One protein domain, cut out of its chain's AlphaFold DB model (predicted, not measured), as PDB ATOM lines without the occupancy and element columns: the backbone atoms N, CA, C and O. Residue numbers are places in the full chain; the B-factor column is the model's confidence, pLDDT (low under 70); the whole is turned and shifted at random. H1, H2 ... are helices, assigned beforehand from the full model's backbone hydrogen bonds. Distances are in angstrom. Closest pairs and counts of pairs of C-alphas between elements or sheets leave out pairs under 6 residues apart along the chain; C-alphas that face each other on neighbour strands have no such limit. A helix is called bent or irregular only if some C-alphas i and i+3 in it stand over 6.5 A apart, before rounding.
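This is residues 109 to 209 of the 235 residues of an uncharacterized protein of Litoreibacter halocynthiae (UniProt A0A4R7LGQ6). The model is an elongated helical hairpin with a small head: the long helix H1 and the helix H2 fold back on each other to make a narrow V, and H3, H4 and H5 sit as a triangle of three short helices at the end where H1 begins. The two helices of the V come together at residues 148 to 155 of H2, while the link of residues 130 to 138 lies at the end far from the head. The printed part has 101 residues with five named helices in the order H1, H2, H3, H4, H5 and no named strand, and its class is all helix. It is only just compact, close to loose, with a radius of gyration of the C-alphas of 14.9 A, and spans 47 by 28 by 21 A.

H1, residues 109 to 129, and H2, residues 139 to 156, touch and form a helical hairpin at a shallow tilt of 32 degrees, opposite ways. H2 touches H1 with residues 148 to 155 alone, and the closest C-alphas of the two are those of Leu 124 and Leu 151, 6.0 A apart. H3, residues 162 to 171, touches H1, which meets it with residues 109 to 113 alone; the closest C-alphas are those of Glu 110 and Gly 162, 4.3 A apart. The lines of H1 and H3 are about perpendicular, at 88 degrees. H4, residues 184 to 193, touches H3 in a second helical hairpin, at a shallow tilt of 18 degrees, opposite ways; the closest C-alphas are those of Leu 168 and Val 186, 6.5 A apart. H5, residues 199 to 209, touches H4 in a third helical hairpin, at a steep tilt of 40 degrees, opposite ways; the closest C-alphas are those of Gly 190 and Ile 200, 5.1 A apart. H5 touches H3 too, at a steep tilt of 53 degrees, the same way, and the closest C-alphas here are those of Leu 169 and Phe 207, 5.8 A apart. H1 and H5 are near each other, with no pair of C-alphas within 8 A but 5 pairs within 10 A. H4 is apart from H1, and H2 is apart from H3, H4 and H5. In H2, H3, H4 and H5 every pair of O i and N i+4 is within hydrogen-bond range; in H1 14 of 17 are.

H1 begins at C-alpha 109, at (115.248, 146.699, 124.883), and is 31.7 A long from first to last C-alpha. It is irregular: C-alphas 111 and 114 are 7.1 A apart. H2 runs 25.9 A from C-alpha 139, at (124.819, 135.306, 162.072), to C-alpha 156. H3 and H4 have 10 residues each, and H5 has 11. H5 ends at C-alpha 209, at (131.098, 143.368, 127.789).

The C-alphas of Ser 135 and Glu 174 are the two farthest apart, at 47.0 A, while those of Pro 109 and Phe 209, the first and last printed residues, are 16.5 A apart. The printed part has no cut. The links from H2 to H3 and from H4 to H5 are tight, with 5 residues each, and the link from H1 to H2 is short, with 9. The link from H3 to H4, residues 172 to 183, is long, with 12 residues and no named element. The mean pLDDT of the printed part is 84.4, and residues 175 to 182, within that long link, are under 70, where the model's confidence is low.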
ATOM      1  N   PRO A 109     114.703 147.134 123.594       94.81
ATOM      2  CA  PRO A 109     115.248 146.699 124.883       94.81
ATOM      3  C   PRO A 109     114.202 146.025 125.781       94.81
ATOM      4  O   PRO A 109     114.534 145.150 126.584       94.81
ATOM      5  N   GLU A 110     112.924 146.376 125.618       94.19
ATOM      6  CA  GLU A 110     111.793 145.795 126.338       94.19
ATOM      7  C   GLU A 110     111.662 144.277 126.162       94.19
ATOM      8  O   GLU A 110     111.065 143.622 127.017       94.19
ATOM      9  N   ARG A 111     112.274 143.697 125.116       94.19
ATOM     10  CA  ARG A 111     112.349 142.240 124.913       94.19
ATOM     11  C   ARG A 111     112.984 141.508 126.095       94.19
ATOM     12  O   ARG A 111     112.648 140.354 126.329       94.19
ATOM     13  N   LEU A 112     113.869 142.167 126.847       92.75
ATOM     14  CA  LEU A 112     114.532 141.581 128.015       92.75
ATOM     15  C   LEU A 112     113.621 141.522 129.250       92.75
ATOM     16  O   LEU A 112     113.810 140.659 130.103       92.75
ATOM     17  N   LEU A 113     112.637 142.420 129.374       91.56
ATOM     18  CA  LEU A 113     111.895 142.629 130.625       91.56
ATOM     19  C   LEU A 113     111.182 141.372 131.157       91.56
ATOM     20  O   LEU A 113     111.302 141.109 132.358       91.56
ATOM     21  N   PRO A 114     110.469 140.571 130.330       90.50
ATOM     22  CA  PRO A 114     109.787 139.376 130.824       90.50
ATOM     23  C   PRO A 114     110.757 138.335 131.385       90.50
ATOM     24  O   PRO A 114     110.465 137.699 132.397       90.50
ATOM     25  N   ASP A 115     111.910 138.162 130.738       90.88
ATOM     26  CA  ASP A 115     112.920 137.199 131.162       90.88
ATOM     27  C   ASP A 115     113.726 137.711 132.359       90.88
ATOM     28  O   ASP A 115     113.980 136.926 133.266       90.88
ATOM     29  N   LEU A 116     114.050 139.008 132.441       88.62
ATOM     30  CA  LEU A 116     114.724 139.587 133.614       88.62
ATOM     31  C   LEU A 116     113.887 139.404 134.882       88.62
ATOM     32  O   LEU A 116     114.395 138.930 135.898       88.62
ATOM     33  N   ARG A 117     112.587 139.710 134.807       87.94
ATOM     34  CA  ARG A 117     111.666 139.481 135.926       87.94
ATOM     35  C   ARG A 117     111.608 138.003 136.304       87.94
ATOM     36  O   ARG A 117     111.702 137.669 137.482       87.94
ATOM     37  N   ARG A 118     111.496 137.117 135.309       88.44
ATOM     38  CA  ARG A 118     111.463 135.667 135.532       88.44
ATOM     39  C   ARG A 118     112.740 135.165 136.207       88.44
ATOM     40  O   ARG A 118     112.652 134.313 137.083       88.44
ATOM     41  N   GLU A 119     113.914 135.661 135.820       84.00
ATOM     42  CA  GLU A 119     115.167 135.277 136.478       84.00
ATOM     43  C   GLU A 119     115.217 135.752 137.932       84.00
ATOM     44  O   GLU A 119     115.593 134.974 138.805       84.00
ATOM     45  N   MET A 120     114.749 136.966 138.242       83.75
ATOM     46  CA  MET A 120     114.647 137.407 139.639       83.75
ATOM     47  C   MET A 120     113.691 136.532 140.457       83.75
ATOM     48  O   MET A 120     114.016 136.147 141.580       83.75
ATOM     49  N   GLU A 121     112.535 136.177 139.891       88.31
ATOM     50  CA  GLU A 121     111.562 135.283 140.528       88.31
ATOM     51  C   GLU A 121     112.159 133.883 140.771       88.31
ATOM     52  O   GLU A 121     111.989 133.323 141.853       88.31
ATOM     53  N   LYS A 122     112.939 133.340 139.823       85.94
ATOM     54  CA  LYS A 122     113.668 132.068 139.995       85.94
ATOM     55  C   LYS A 122     114.746 132.143 141.076       85.94
ATOM     56  O   LYS A 122     114.908 131.190 141.844       85.94
ATOM     57  N   ILE A 123     115.499 133.243 141.133       81.81
ATOM     58  CA  ILE A 123     116.514 133.473 142.172       81.81
ATOM     59  C   ILE A 123     115.835 133.529 143.542       81.81
ATOM     60  O   ILE A 123     116.298 132.878 144.480       81.81
ATOM     61  N   LEU A 124     114.705 134.229 143.652       85.19
ATOM     62  CA  LEU A 124     113.909 134.292 144.873       85.19
ATOM     63  C   LEU A 124     113.359 132.915 145.283       85.19
ATOM     64  O   LEU A 124     113.472 132.520 146.447       85.19
ATOM     65  N   GLU A 125     112.809 132.146 144.343       86.94
ATOM     66  CA  GLU A 125     112.322 130.787 144.614       86.94
ATOM     67  C   GLU A 125     113.459 129.881 145.104       86.94
ATOM     68  O   GLU A 125     113.310 129.135 146.074       86.94
ATOM     69  N   SER A 126     114.625 129.976 144.465       81.94
ATOM     70  CA  SER A 126     115.819 129.225 144.856       81.94
ATOM     71  C   SER A 126     116.295 129.634 146.245       81.94
ATOM     72  O   SER A 126     116.508 128.769 147.088       81.94
ATOM     73  N   SER A 127     116.373 130.937 146.529       80.00
ATOM     74  CA  SER A 127     116.729 131.469 147.849       80.00
ATOM     75  C   SER A 127     115.774 130.969 148.940       80.00
ATOM     76  O   SER A 127     116.217 130.578 150.020       80.00
ATOM     77  N   SER A 128     114.478 130.869 148.629       85.19
ATOM     78  CA  SER A 128     113.454 130.384 149.562       85.19
ATOM     79  C   SER A 128     113.686 128.935 150.006       85.19
ATOM     80  O   SER A 128     113.395 128.580 151.146       85.19
ATOM     81  N   LYS A 129     114.249 128.087 149.132       84.12
ATOM     82  CA  LYS A 129     114.566 126.676 149.442       84.12
ATOM     83  C   LYS A 129     115.706 126.535 150.452       84.12
ATOM     84  O   LYS A 129     115.799 125.509 151.118       84.12
ATOM     85  N   PHE A 130     116.546 127.560 150.569       77.38
ATOM     86  CA  PHE A 130     117.694 127.596 151.475       77.38
ATOM     87  C   PHE A 130     117.466 128.516 152.680       77.38
ATOM     88  O   PHE A 130     118.417 128.829 153.396       77.38
ATOM     89  N   LEU A 131     116.220 128.943 152.928       84.81
ATOM     90  CA  LEU A 131     115.881 129.740 154.102       84.81
ATOM     91  C   LEU A 131     116.129 128.931 155.389       84.81
ATOM     92  O   LEU A 131     115.507 127.886 155.598       84.81
ATOM     93  N   PRO A 132     116.995 129.420 156.290       84.25
ATOM     94  CA  PRO A 132     117.195 128.803 157.591       84.25
ATOM     95  C   PRO A 132     115.915 128.852 158.427       84.25
ATOM     96  O   PRO A 132     115.144 129.815 158.357       84.25
ATOM     97  N   ALA A 133     115.730 127.856 159.297       85.69
ATOM     98  CA  ALA A 133     114.621 127.840 160.246       85.69
ATOM     99  C   ALA A 133     114.581 129.135 161.078       85.69
ATOM    100  O   ALA A 133     115.619 129.662 161.480       85.69
ATOM    101  N   ALA A 134     113.380 129.627 161.397       83.69
ATOM    102  CA  ALA A 134     113.212 130.849 162.193       83.69
ATOM    103  C   ALA A 134     113.892 130.772 163.575       83.69
ATOM    104  O   ALA A 134     114.285 131.793 164.132       83.69
ATOM    105  N   SER A 135     114.063 129.560 164.111       88.19
ATOM    106  CA  SER A 135     114.763 129.289 165.368       88.19
ATOM    107  C   SER A 135     116.293 129.352 165.270       88.19
ATOM    108  O   SER A 135     116.953 129.373 166.303       88.19
ATOM    109  N   ASP A 136     116.871 129.345 164.066       88.62
ATOM    110  CA  ASP A 136     118.315 129.492 163.871       88.62
ATOM    111  C   ASP A 136     118.701 130.969 164.003       88.62
ATOM    112  O   ASP A 136     118.351 131.799 163.160       88.62
ATOM    113  N   THR A 137     119.404 131.302 165.085       89.12
ATOM    114  CA  THR A 137     119.855 132.661 165.410       89.12
ATOM    115  C   THR A 137     121.317 132.909 165.035       89.12
ATOM    116  O   THR A 137     121.897 133.901 165.480       89.12
ATOM    117  N   SER A 138     121.950 132.015 164.269       90.94
ATOM    118  CA  SER A 138     123.317 132.231 163.792       90.94
ATOM    119  C   SER A 138     123.404 133.484 162.914       90.94
ATOM    120  O   SER A 138     122.447 133.875 162.240       90.94
ATOM    121  N   PHE A 139     124.576 134.124 162.902       85.56
ATOM    122  CA  PHE A 139     124.819 135.306 162.072       85.56
ATOM    123  C   PHE A 139     124.531 135.031 160.588       85.56
ATOM    124  O   PHE A 139     123.844 135.816 159.936       85.56
ATOM    125  N   MET A 140     124.992 133.882 160.080       83.00
ATOM    126  CA  MET A 140     124.755 133.465 158.697       83.00
ATOM    127  C   MET A 140     123.267 133.266 158.413       83.00
ATOM    128  O   MET A 140     122.786 133.720 157.378       83.00
ATOM    129  N   ALA A 141     122.512 132.674 159.344       84.94
ATOM    130  CA  ALA A 141     121.071 132.539 159.177       84.94
ATOM    131  C   ALA A 141     120.353 133.897 159.134       84.94
ATOM    132  O   ALA A 141     119.434 134.095 158.337       84.94
ATOM    133  N   GLY A 142     120.802 134.854 159.953       84.00
ATOM    134  CA  GLY A 142     120.369 136.249 159.876       84.00
ATOM    135  C   GLY A 142     120.644 136.868 158.503       84.00
ATOM    136  O   GLY A 142     119.734 137.441 157.909       84.00
ATOM    137  N   LYS A 143     121.858 136.684 157.968       81.38
ATOM    138  CA  LYS A 143     122.245 137.188 156.643       81.38
ATOM    139  C   LYS A 143     121.439 136.580 155.502       81.38
ATOM    140  O   LYS A 143     120.978 137.321 154.644       81.38
ATOM    141  N   HIS A 144     121.190 135.274 155.519       82.38
ATOM    142  CA  HIS A 144     120.356 134.638 154.497       82.38
ATOM    143  C   HIS A 144     118.920 135.171 154.497       82.38
ATOM    144  O   HIS A 144     118.376 135.431 153.427       82.38
ATOM    145  N   ARG A 145     118.320 135.388 155.676       85.25
ATOM    146  CA  ARG A 145     116.982 135.995 155.779       85.25
ATOM    147  C   ARG A 145     116.961 137.447 155.304       85.25
ATOM    148  O   ARG A 145     116.026 137.831 154.616       85.25
ATOM    149  N   GLU A 146     117.987 138.231 155.636       84.94
ATOM    150  CA  GLU A 146     118.138 139.610 155.150       84.94
ATOM    151  C   GLU A 146     118.226 139.653 153.616       84.94
ATOM    152  O   GLU A 146     117.470 140.377 152.974       84.94
ATOM    153  N   THR A 147     119.085 138.822 153.014       81.69
ATOM    154  CA  THR A 147     119.210 138.713 151.553       81.69
ATOM    155  C   THR A 147     117.910 138.257 150.896       81.69
ATOM    156  O   THR A 147     117.520 138.820 149.878       81.69
ATOM    157  N   HIS A 148     117.228 137.262 151.467       85.44
ATOM    158  CA  HIS A 148     115.950 136.777 150.943       85.44
ATOM    159  C   HIS A 148     114.875 137.873 150.971       85.44
ATOM    160  O   HIS A 148     114.271 138.145 149.938       85.44
ATOM    161  N   ALA A 149     114.732 138.593 152.087       87.56
ATOM    162  CA  ALA A 149     113.803 139.717 152.195       87.56
ATOM    163  C   ALA A 149     114.142 140.861 151.220       87.56
ATOM    164  O   ALA A 149     113.246 141.502 150.671       87.56
ATOM    165  N   HIS A 150     115.431 141.125 150.973       84.31
ATOM    166  CA  HIS A 150     115.846 142.083 149.946       84.31
ATOM    167  C   HIS A 150     115.430 141.627 148.544       84.31
ATOM    168  O   HIS A 150     114.879 142.432 147.802       84.31
ATOM    169  N   LEU A 151     115.625 140.349 148.204       82.50
ATOM    170  CA  LEU A 151     115.187 139.792 146.921       82.50
ATOM    171  C   LEU A 151     113.662 139.852 146.754       82.50
ATOM    172  O   LEU A 151     113.197 140.232 145.683       82.50
ATOM    173  N   GLU A 152     112.887 139.528 147.797       89.00
ATOM    174  CA  GLU A 152     111.421 139.671 147.790       89.00
ATOM    175  C   GLU A 152     111.003 141.106 147.470       89.00
ATOM    176  O   GLU A 152     110.178 141.336 146.582       89.00
ATOM    177  N   GLN A 153     111.613 142.075 148.158       86.38
ATOM    178  CA  GLN A 153     111.326 143.489 147.953       86.38
ATOM    179  C   GLN A 153     111.718 143.942 146.541       86.38
ATOM    180  O   GLN A 153     110.922 144.594 145.876       86.38
ATOM    181  N   SER A 154     112.889 143.549 146.033       83.19
ATOM    182  CA  SER A 154     113.321 143.912 144.678       83.19
ATOM    183  C   SER A 154     112.432 143.307 143.583       83.19
ATOM    184  O   SER A 154     112.229 143.943 142.553       83.19
ATOM    185  N   VAL A 155     111.884 142.100 143.780       85.81
ATOM    186  CA  VAL A 155     110.892 141.513 142.855       85.81
ATOM    187  C   VAL A 155     109.576 142.293 142.899       85.81
ATOM    188  O   VAL A 155     108.977 142.539 141.851       85.81
ATOM    189  N   ALA A 156     109.126 142.697 144.090       86.69
ATOM    190  CA  ALA A 156     107.914 143.500 144.253       86.69
ATOM    191  C   ALA A 156     108.053 144.900 143.629       86.69
ATOM    192  O   ALA A 156     107.127 145.372 142.969       86.69
ATOM    193  N   ASP A 157     109.225 145.516 143.784       83.81
ATOM    194  CA  ASP A 157     109.545 146.866 143.308       83.81
ATOM    195  C   ASP A 157     110.079 146.890 141.865       83.81
ATOM    196  O   ASP A 157     110.526 147.935 141.384       83.81
ATOM    197  N   PHE A 158     110.036 145.757 141.152       82.25
ATOM    198  CA  PHE A 158     110.537 145.649 139.784       82.25
ATOM    199  C   PHE A 158     109.887 146.700 138.873       82.25
ATOM    200  O   PHE A 158     108.709 146.603 138.518       82.25
ATOM    201  N   SER A 159     110.678 147.697 138.474       87.00
ATOM    202  CA  SER A 159     110.202 148.889 137.759       87.00
ATOM    203  C   SER A 159     110.987 149.185 136.479       87.00
ATOM    204  O   SER A 159     110.909 150.289 135.939       87.00
ATOM    205  N   LEU A 160     111.734 148.201 135.968       89.12
ATOM    206  CA  LEU A 160     112.482 148.353 134.724       89.12
ATOM    207  C   LEU A 160     111.550 148.584 133.534       89.12
ATOM    208  O   LEU A 160     110.549 147.892 133.347       89.12
ATOM    209  N   THR A 161     111.935 149.538 132.692       92.81
ATOM    210  CA  THR A 161     111.274 149.859 131.426       92.81
ATOM    211  C   THR A 161     112.265 149.723 130.275       92.81
ATOM    212  O   THR A 161     113.477 149.667 130.490       92.81
ATOM    213  N   GLY A 162     111.762 149.693 129.038       94.31
ATOM    214  CA  GLY A 162     112.627 149.714 127.855       94.31
ATOM    215  C   GLY A 162     113.549 150.940 127.833       94.31
ATOM    216  O   GLY A 162     114.718 150.814 127.493       94.31
ATOM    217  N   ASP A 163     113.063 152.099 128.284       94.75
ATOM    218  CA  ASP A 163     113.870 153.322 128.345       94.75
ATOM    219  C   ASP A 163     114.987 153.224 129.389       94.75
ATOM    220  O   ASP A 163     116.122 153.569 129.080       94.75
ATOM    221  N   VAL A 164     114.713 152.664 130.576       94.12
ATOM    222  CA  VAL A 164     115.750 152.411 131.597       94.12
ATOM    223  C   VAL A 164     116.823 151.469 131.058       94.12
ATOM    224  O   VAL A 164     118.011 151.709 131.254       94.12
ATOM    225  N   LEU A 165     116.421 150.412 130.350       95.44
ATOM    226  CA  LEU A 165     117.352 149.472 129.734       95.44
ATOM    227  C   LEU A 165     118.169 150.108 128.604       95.44
ATOM    228  O   LEU A 165     119.358 149.816 128.483       95.44
ATOM    229  N   ARG A 166     117.567 151.001 127.810       95.94
ATOM    230  CA  ARG A 166     118.279 151.770 126.780       95.94
ATOM    231  C   ARG A 166     119.307 152.703 127.412       95.94
ATOM    232  O   ARG A 166     120.467 152.667 127.022       95.94
ATOM    233  N   THR A 167     118.914 153.462 128.433       95.56
ATOM    234  CA  THR A 167     119.840 154.323 129.178       95.56
ATOM    235  C   THR A 167     120.950 153.502 129.821       95.56
ATOM    236  O   THR A 167     122.112 153.877 129.715       95.56
ATOM    237  N   LEU A 168     120.636 152.350 130.425       94.44
ATOM    238  CA  LEU A 168     121.642 151.448 130.979       94.44
ATOM    239  C   LEU A 168     122.637 150.997 129.906       94.44
ATOM    240  O   LEU A 168     123.845 151.060 130.136       94.44
ATOM    241  N   LEU A 169     122.149 150.573 128.736       94.06
ATOM    242  CA  LEU A 169     123.003 150.229 127.602       94.06
ATOM    243  C   LEU A 169     123.894 151.408 127.224       94.06
ATOM    244  O   LEU A 169     125.086 151.200 127.056       94.06
ATOM    245  N   GLU A 170     123.372 152.628 127.127       94.06
ATOM    246  CA  GLU A 170     124.142 153.830 126.782       94.06
ATOM    247  C   GLU A 170     125.259 154.117 127.796       94.06
ATOM    248  O   GLU A 170     126.419 154.240 127.394       94.06
ATOM    249  N   VAL A 171     124.938 154.159 129.094       92.31
ATOM    250  CA  VAL A 171     125.888 154.547 130.155       92.31
ATOM    251  C   VAL A 171     126.881 153.447 130.525       92.31
ATOM    252  O   VAL A 171     127.895 153.735 131.160       92.31
ATOM    253  N   SER A 172     126.620 152.196 130.138       89.62
ATOM    254  CA  SER A 172     127.536 151.081 130.395       89.62
ATOM    255  C   SER A 172     128.816 151.232 129.560       89.62
ATOM    256  O   SER A 172     128.730 151.240 128.327       89.62
ATOM    257  N   PRO A 173     130.005 151.357 130.168       81.81
ATOM    258  CA  PRO A 173     131.250 151.577 129.447       81.81
ATOM    259  C   PRO A 173     131.736 150.300 128.766       81.81
ATOM    260  O   PRO A 173     131.445 149.185 129.198       81.81
ATOM    261  N   GLU A 174     132.527 150.475 127.713       80.88
ATOM    262  CA  GLU A 174     133.343 149.390 127.170       80.88
ATOM    263  C   GLU A 174     134.326 148.884 128.241       80.88
ATOM    264  O   GLU A 174     134.875 149.672 129.010       80.88
ATOM    265  N   GLY A 175     134.528 147.571 128.304       65.44
ATOM    266  CA  GLY A 175     135.365 146.889 129.300       65.44
ATOM    267  C   GLY A 175     134.590 146.305 130.483       65.44
ATOM    268  O   GLY A 175     135.148 145.507 131.233       65.44
ATOM    269  N   GLY A 176     133.309 146.661 130.645       64.62
ATOM    270  CA  GLY A 176     132.559 146.353 131.865       64.62
ATOM    271  C   GLY A 176     133.092 147.136 133.076       64.62
ATOM    272  O   GLY A 176     133.818 148.117 132.930       64.62
ATOM    273  N   PHE A 177     132.698 146.734 134.283       57.97
ATOM    274  CA  PHE A 177     133.103 147.351 135.556       57.97
ATOM    275  C   PHE A 177     132.904 146.371 136.722       57.97
ATOM    276  O   PHE A 177     132.050 145.498 136.650       57.97
ATOM    277  N   TYR A 178     133.664 146.496 137.809       54.69
ATOM    278  CA  TYR A 178     133.417 145.678 139.002       54.69
ATOM    279  C   TYR A 178     132.208 146.207 139.803       54.69
ATOM    280  O   TYR A 178     131.880 147.394 139.708       54.69
ATOM    281  N   PRO A 179     131.529 145.378 140.623       50.12
ATOM    282  CA  PRO A 179     130.451 145.830 141.489       50.12
ATOM    283  C   PRO A 179     131.018 146.817 142.512       50.12
ATOM    284  O   PRO A 179     131.914 146.464 143.275       50.12
ATOM    285  N   GLY A 180     130.496 148.045 142.515       56.22
ATOM    286  CA  GLY A 180     131.013 149.156 143.325       56.22
ATOM    287  C   GLY A 180     132.070 150.028 142.634       56.22
ATOM    288  O   GLY A 180     132.412 151.073 143.171       56.22
ATOM    289  N   ASP A 181     132.530 149.634 141.441       65.44
ATOM    290  CA  ASP A 181     133.365 150.449 140.541       65.44
ATOM    291  C   ASP A 181     132.590 150.840 139.267       65.44
ATOM    292  O   ASP A 181     133.168 151.232 138.247       65.44
ATOM    293  N   GLY A 182     131.266 150.671 139.295       67.62
ATOM    294  CA  GLY A 182     130.401 151.033 138.187       67.62
ATOM    295  C   GLY A 182     130.409 152.540 137.943       67.62
ATOM    296  O   GLY A 182     130.660 153.325 138.859       67.62
ATOM    297  N   PRO A 183     130.109 152.991 136.714       81.44
ATOM    298  CA  PRO A 183     129.812 154.397 136.497       81.44
ATOM    299  C   PRO A 183     128.707 154.837 137.456       81.44
ATOM    300  O   PRO A 183     127.704 154.135 137.586       81.44
ATOM    301  N   LEU A 184     128.845 156.027 138.043       86.75
ATOM    302  CA  LEU A 184     127.847 156.593 138.959       86.75
ATOM    303  C   LEU A 184     126.421 156.519 138.382       86.75
ATOM    304  O   LEU A 184     125.481 156.183 139.088       86.75
ATOM    305  N   ALA A 185     126.269 156.732 137.073       88.75
ATOM    306  CA  ALA A 185     124.983 156.624 136.388       88.75
ATOM    307  C   ALA A 185     124.354 155.215 136.460       88.75
ATOM    308  O   ALA A 185     123.136 155.087 136.542       88.75
ATOM    309  N   VAL A 186     125.158 154.145 136.438       88.19
ATOM    310  CA  VAL A 186     124.663 152.769 136.618       88.19
ATOM    311  C   VAL A 186     124.199 152.556 138.058       88.19
ATOM    312  O   VAL A 186     123.162 151.933 138.278       88.19
ATOM    313  N   GLU A 187     124.939 153.081 139.033       85.94
ATOM    314  CA  GLU A 187     124.573 152.991 140.452       85.94
ATOM    315  C   GLU A 187     123.270 153.741 140.742       85.94
ATOM    316  O   GLU A 187     122.376 153.196 141.389       85.94
ATOM    317  N   GLU A 188     123.119 154.947 140.187       89.50
ATOM    318  CA  GLU A 188     121.900 155.755 140.284       89.50
ATOM    319  C   GLU A 188     120.687 155.035 139.676       89.50
ATOM    320  O   GLU A 188     119.615 155.011 140.285       89.50
ATOM    321  N   LEU A 189     120.847 154.387 138.514       90.00
ATOM    322  CA  LEU A 189     119.797 153.547 137.923       90.00
ATOM    323  C   LEU A 189     119.474 152.328 138.797       90.00
ATOM    324  O   LEU A 189     118.308 151.943 138.909       90.00
ATOM    325  N   GLY A 190     120.494 151.725 139.411       86.75
ATOM    326  CA  GLY A 190     120.354 150.605 140.338       86.75
ATOM    327  C   GLY A 190     119.501 150.965 141.546       86.75
ATOM    328  O   GLY A 190     118.505 150.295 141.808       86.75
ATOM    329  N   GLU A 191     119.840 152.058 142.224       86.00
ATOM    330  CA  GLU A 191     119.095 152.545 143.388       86.00
ATOM    331  C   GLU A 191     117.662 152.961 143.021       86.00
ATOM    332  O   GLU A 191     116.730 152.713 143.784       86.00
ATOM    333  N   ALA A 192     117.457 153.546 141.837       87.69
ATOM    334  CA  ALA A 192     116.137 153.995 141.404       87.69
ATOM    335  C   ALA A 192     115.189 152.848 141.014       87.69
ATOM    336  O   ALA A 192     113.989 152.938 141.282       87.69
ATOM    337  N   HIS A 193     115.694 151.793 140.363       85.38
ATOM    338  CA  HIS A 193     114.837 150.811 139.679       85.38
ATOM    339  C   HIS A 193     114.959 149.366 140.156       85.38
ATOM    340  O   HIS A 193     114.077 148.551 139.876       85.38
ATOM    341  N   ALA A 194     116.038 149.035 140.857       79.81
ATOM    342  CA  ALA A 194     116.240 147.728 141.463       79.81
ATOM    343  C   ALA A 194     116.989 147.875 142.799       79.81
ATOM    344  O   ALA A 194     118.028 147.230 142.988       79.81
ATOM    345  N   PRO A 195     116.491 148.715 143.733       74.75
ATOM    346  CA  PRO A 195     117.175 148.937 144.996       74.75
ATOM    347  C   PRO A 195     117.369 147.597 145.701       74.75
ATOM    348  O   PRO A 195     116.472 146.746 145.715       74.75
ATOM    349  N   ARG A 196     118.546 147.416 146.310       73.31
ATOM    350  CA  ARG A 196     118.917 146.205 147.073       73.31
ATOM    351  C   ARG A 196     119.112 144.941 146.226       73.31
ATOM    352  O   ARG A 196     119.327 143.869 146.787       73.31
ATOM    353  N   CYS A 197     119.111 145.067 144.901       73.75
ATOM    354  CA  CYS A 197     119.472 144.009 143.967       73.75
ATOM    355  C   CYS A 197     120.597 144.485 143.041       73.75
ATOM    356  O   CYS A 197     120.618 145.625 142.589       73.75
ATOM    357  N   ASN A 198     121.535 143.598 142.708       77.44
ATOM    358  CA  ASN A 198     122.634 143.905 141.788       77.44
ATOM    359  C   ASN A 198     122.253 143.752 140.302       77.44
ATOM    360  O   ASN A 198     123.135 143.777 139.448       77.44
ATOM    361  N   LEU A 199     120.960 143.601 139.987       83.00
ATOM    362  CA  LEU A 199     120.439 143.382 138.634       83.00
ATOM    363  C   LEU A 199     120.968 144.404 137.624       83.00
ATOM    364  O   LEU A 199     121.538 144.014 136.610       83.00
ATOM    365  N   ILE A 200     120.789 145.699 137.905       87.44
ATOM    366  CA  ILE A 200     121.217 146.785 137.013       87.44
ATOM    367  C   ILE A 200     122.733 146.761 136.812       87.44
ATOM    368  O   ILE A 200     123.198 146.882 135.683       87.44
ATOM    369  N   GLY A 201     123.497 146.547 137.886       83.50
ATOM    370  CA  GLY A 201     124.953 146.450 137.811       83.50
ATOM    371  C   GLY A 201     125.408 145.283 136.934       83.50
ATOM    372  O   GLY A 201     126.187 145.477 136.007       83.50
ATOM    373  N   ALA A 202     124.870 144.084 137.160       82.12
ATOM    374  CA  ALA A 202     125.220 142.888 136.391       82.12
ATOM    375  C   ALA A 202     124.744 142.954 134.924       82.12
ATOM    376  O   ALA A 202     125.429 142.482 134.013       82.12
ATOM    377  N   LEU A 203     123.591 143.573 134.663       87.94
ATOM    378  CA  LEU A 203     123.120 143.792 133.297       87.94
ATOM    379  C   LEU A 203     123.963 144.853 132.577       87.94
ATOM    380  O   LEU A 203     124.343 144.649 131.425       87.94
ATOM    381  N   GLY A 204     124.320 145.940 133.264       88.75
ATOM    382  CA  GLY A 204     125.229 146.959 132.742       88.75
ATOM    383  C   GLY A 204     126.620 146.397 132.448       88.75
ATOM    384  O   GLY A 204     127.204 146.702 131.409       88.75
ATOM    385  N   TYR A 205     127.114 145.484 133.287       83.75
ATOM    386  CA  TYR A 205     128.333 144.727 133.011       83.75
ATOM    387  C   TYR A 205     128.221 143.929 131.709       83.75
ATOM    388  O   TYR A 205     129.072 144.053 130.832       83.75
ATOM    389  N   SER A 206     127.132 143.169 131.547       85.62
ATOM    390  CA  SER A 206     126.883 142.364 130.343       85.62
ATOM    391  C   SER A 206     126.804 143.234 129.077       85.62
ATOM    392  O   SER A 206     127.328 142.864 128.026       85.62
ATOM    393  N   PHE A 207     126.207 144.426 129.166       90.38
ATOM    394  CA  PHE A 207     126.199 145.402 128.072       90.38
ATOM    395  C   PHE A 207     127.584 145.971 127.772       90.38
ATOM    396  O   PHE A 207     127.977 146.029 126.606       90.38
ATOM    397  N   GLY A 208     128.337 146.360 128.800       85.06
ATOM    398  CA  GLY A 208     129.716 146.821 128.647       85.06
ATOM    399  C   GLY A 208     130.607 145.765 128.000       85.06
ATOM    400  O   GLY A 208     131.383 146.070 127.096       85.06
ATOM    401  N   PHE A 209     130.410 144.505 128.378       81.81
ATOM    402  CA  PHE A 209     131.098 143.368 127.789       81.81
ATOM    403  C   PHE A 209     130.773 143.175 126.302       81.81
ATOM    404  O   PHE A 209     131.677 143.033 125.482       81.81
TER     405      PHE A 209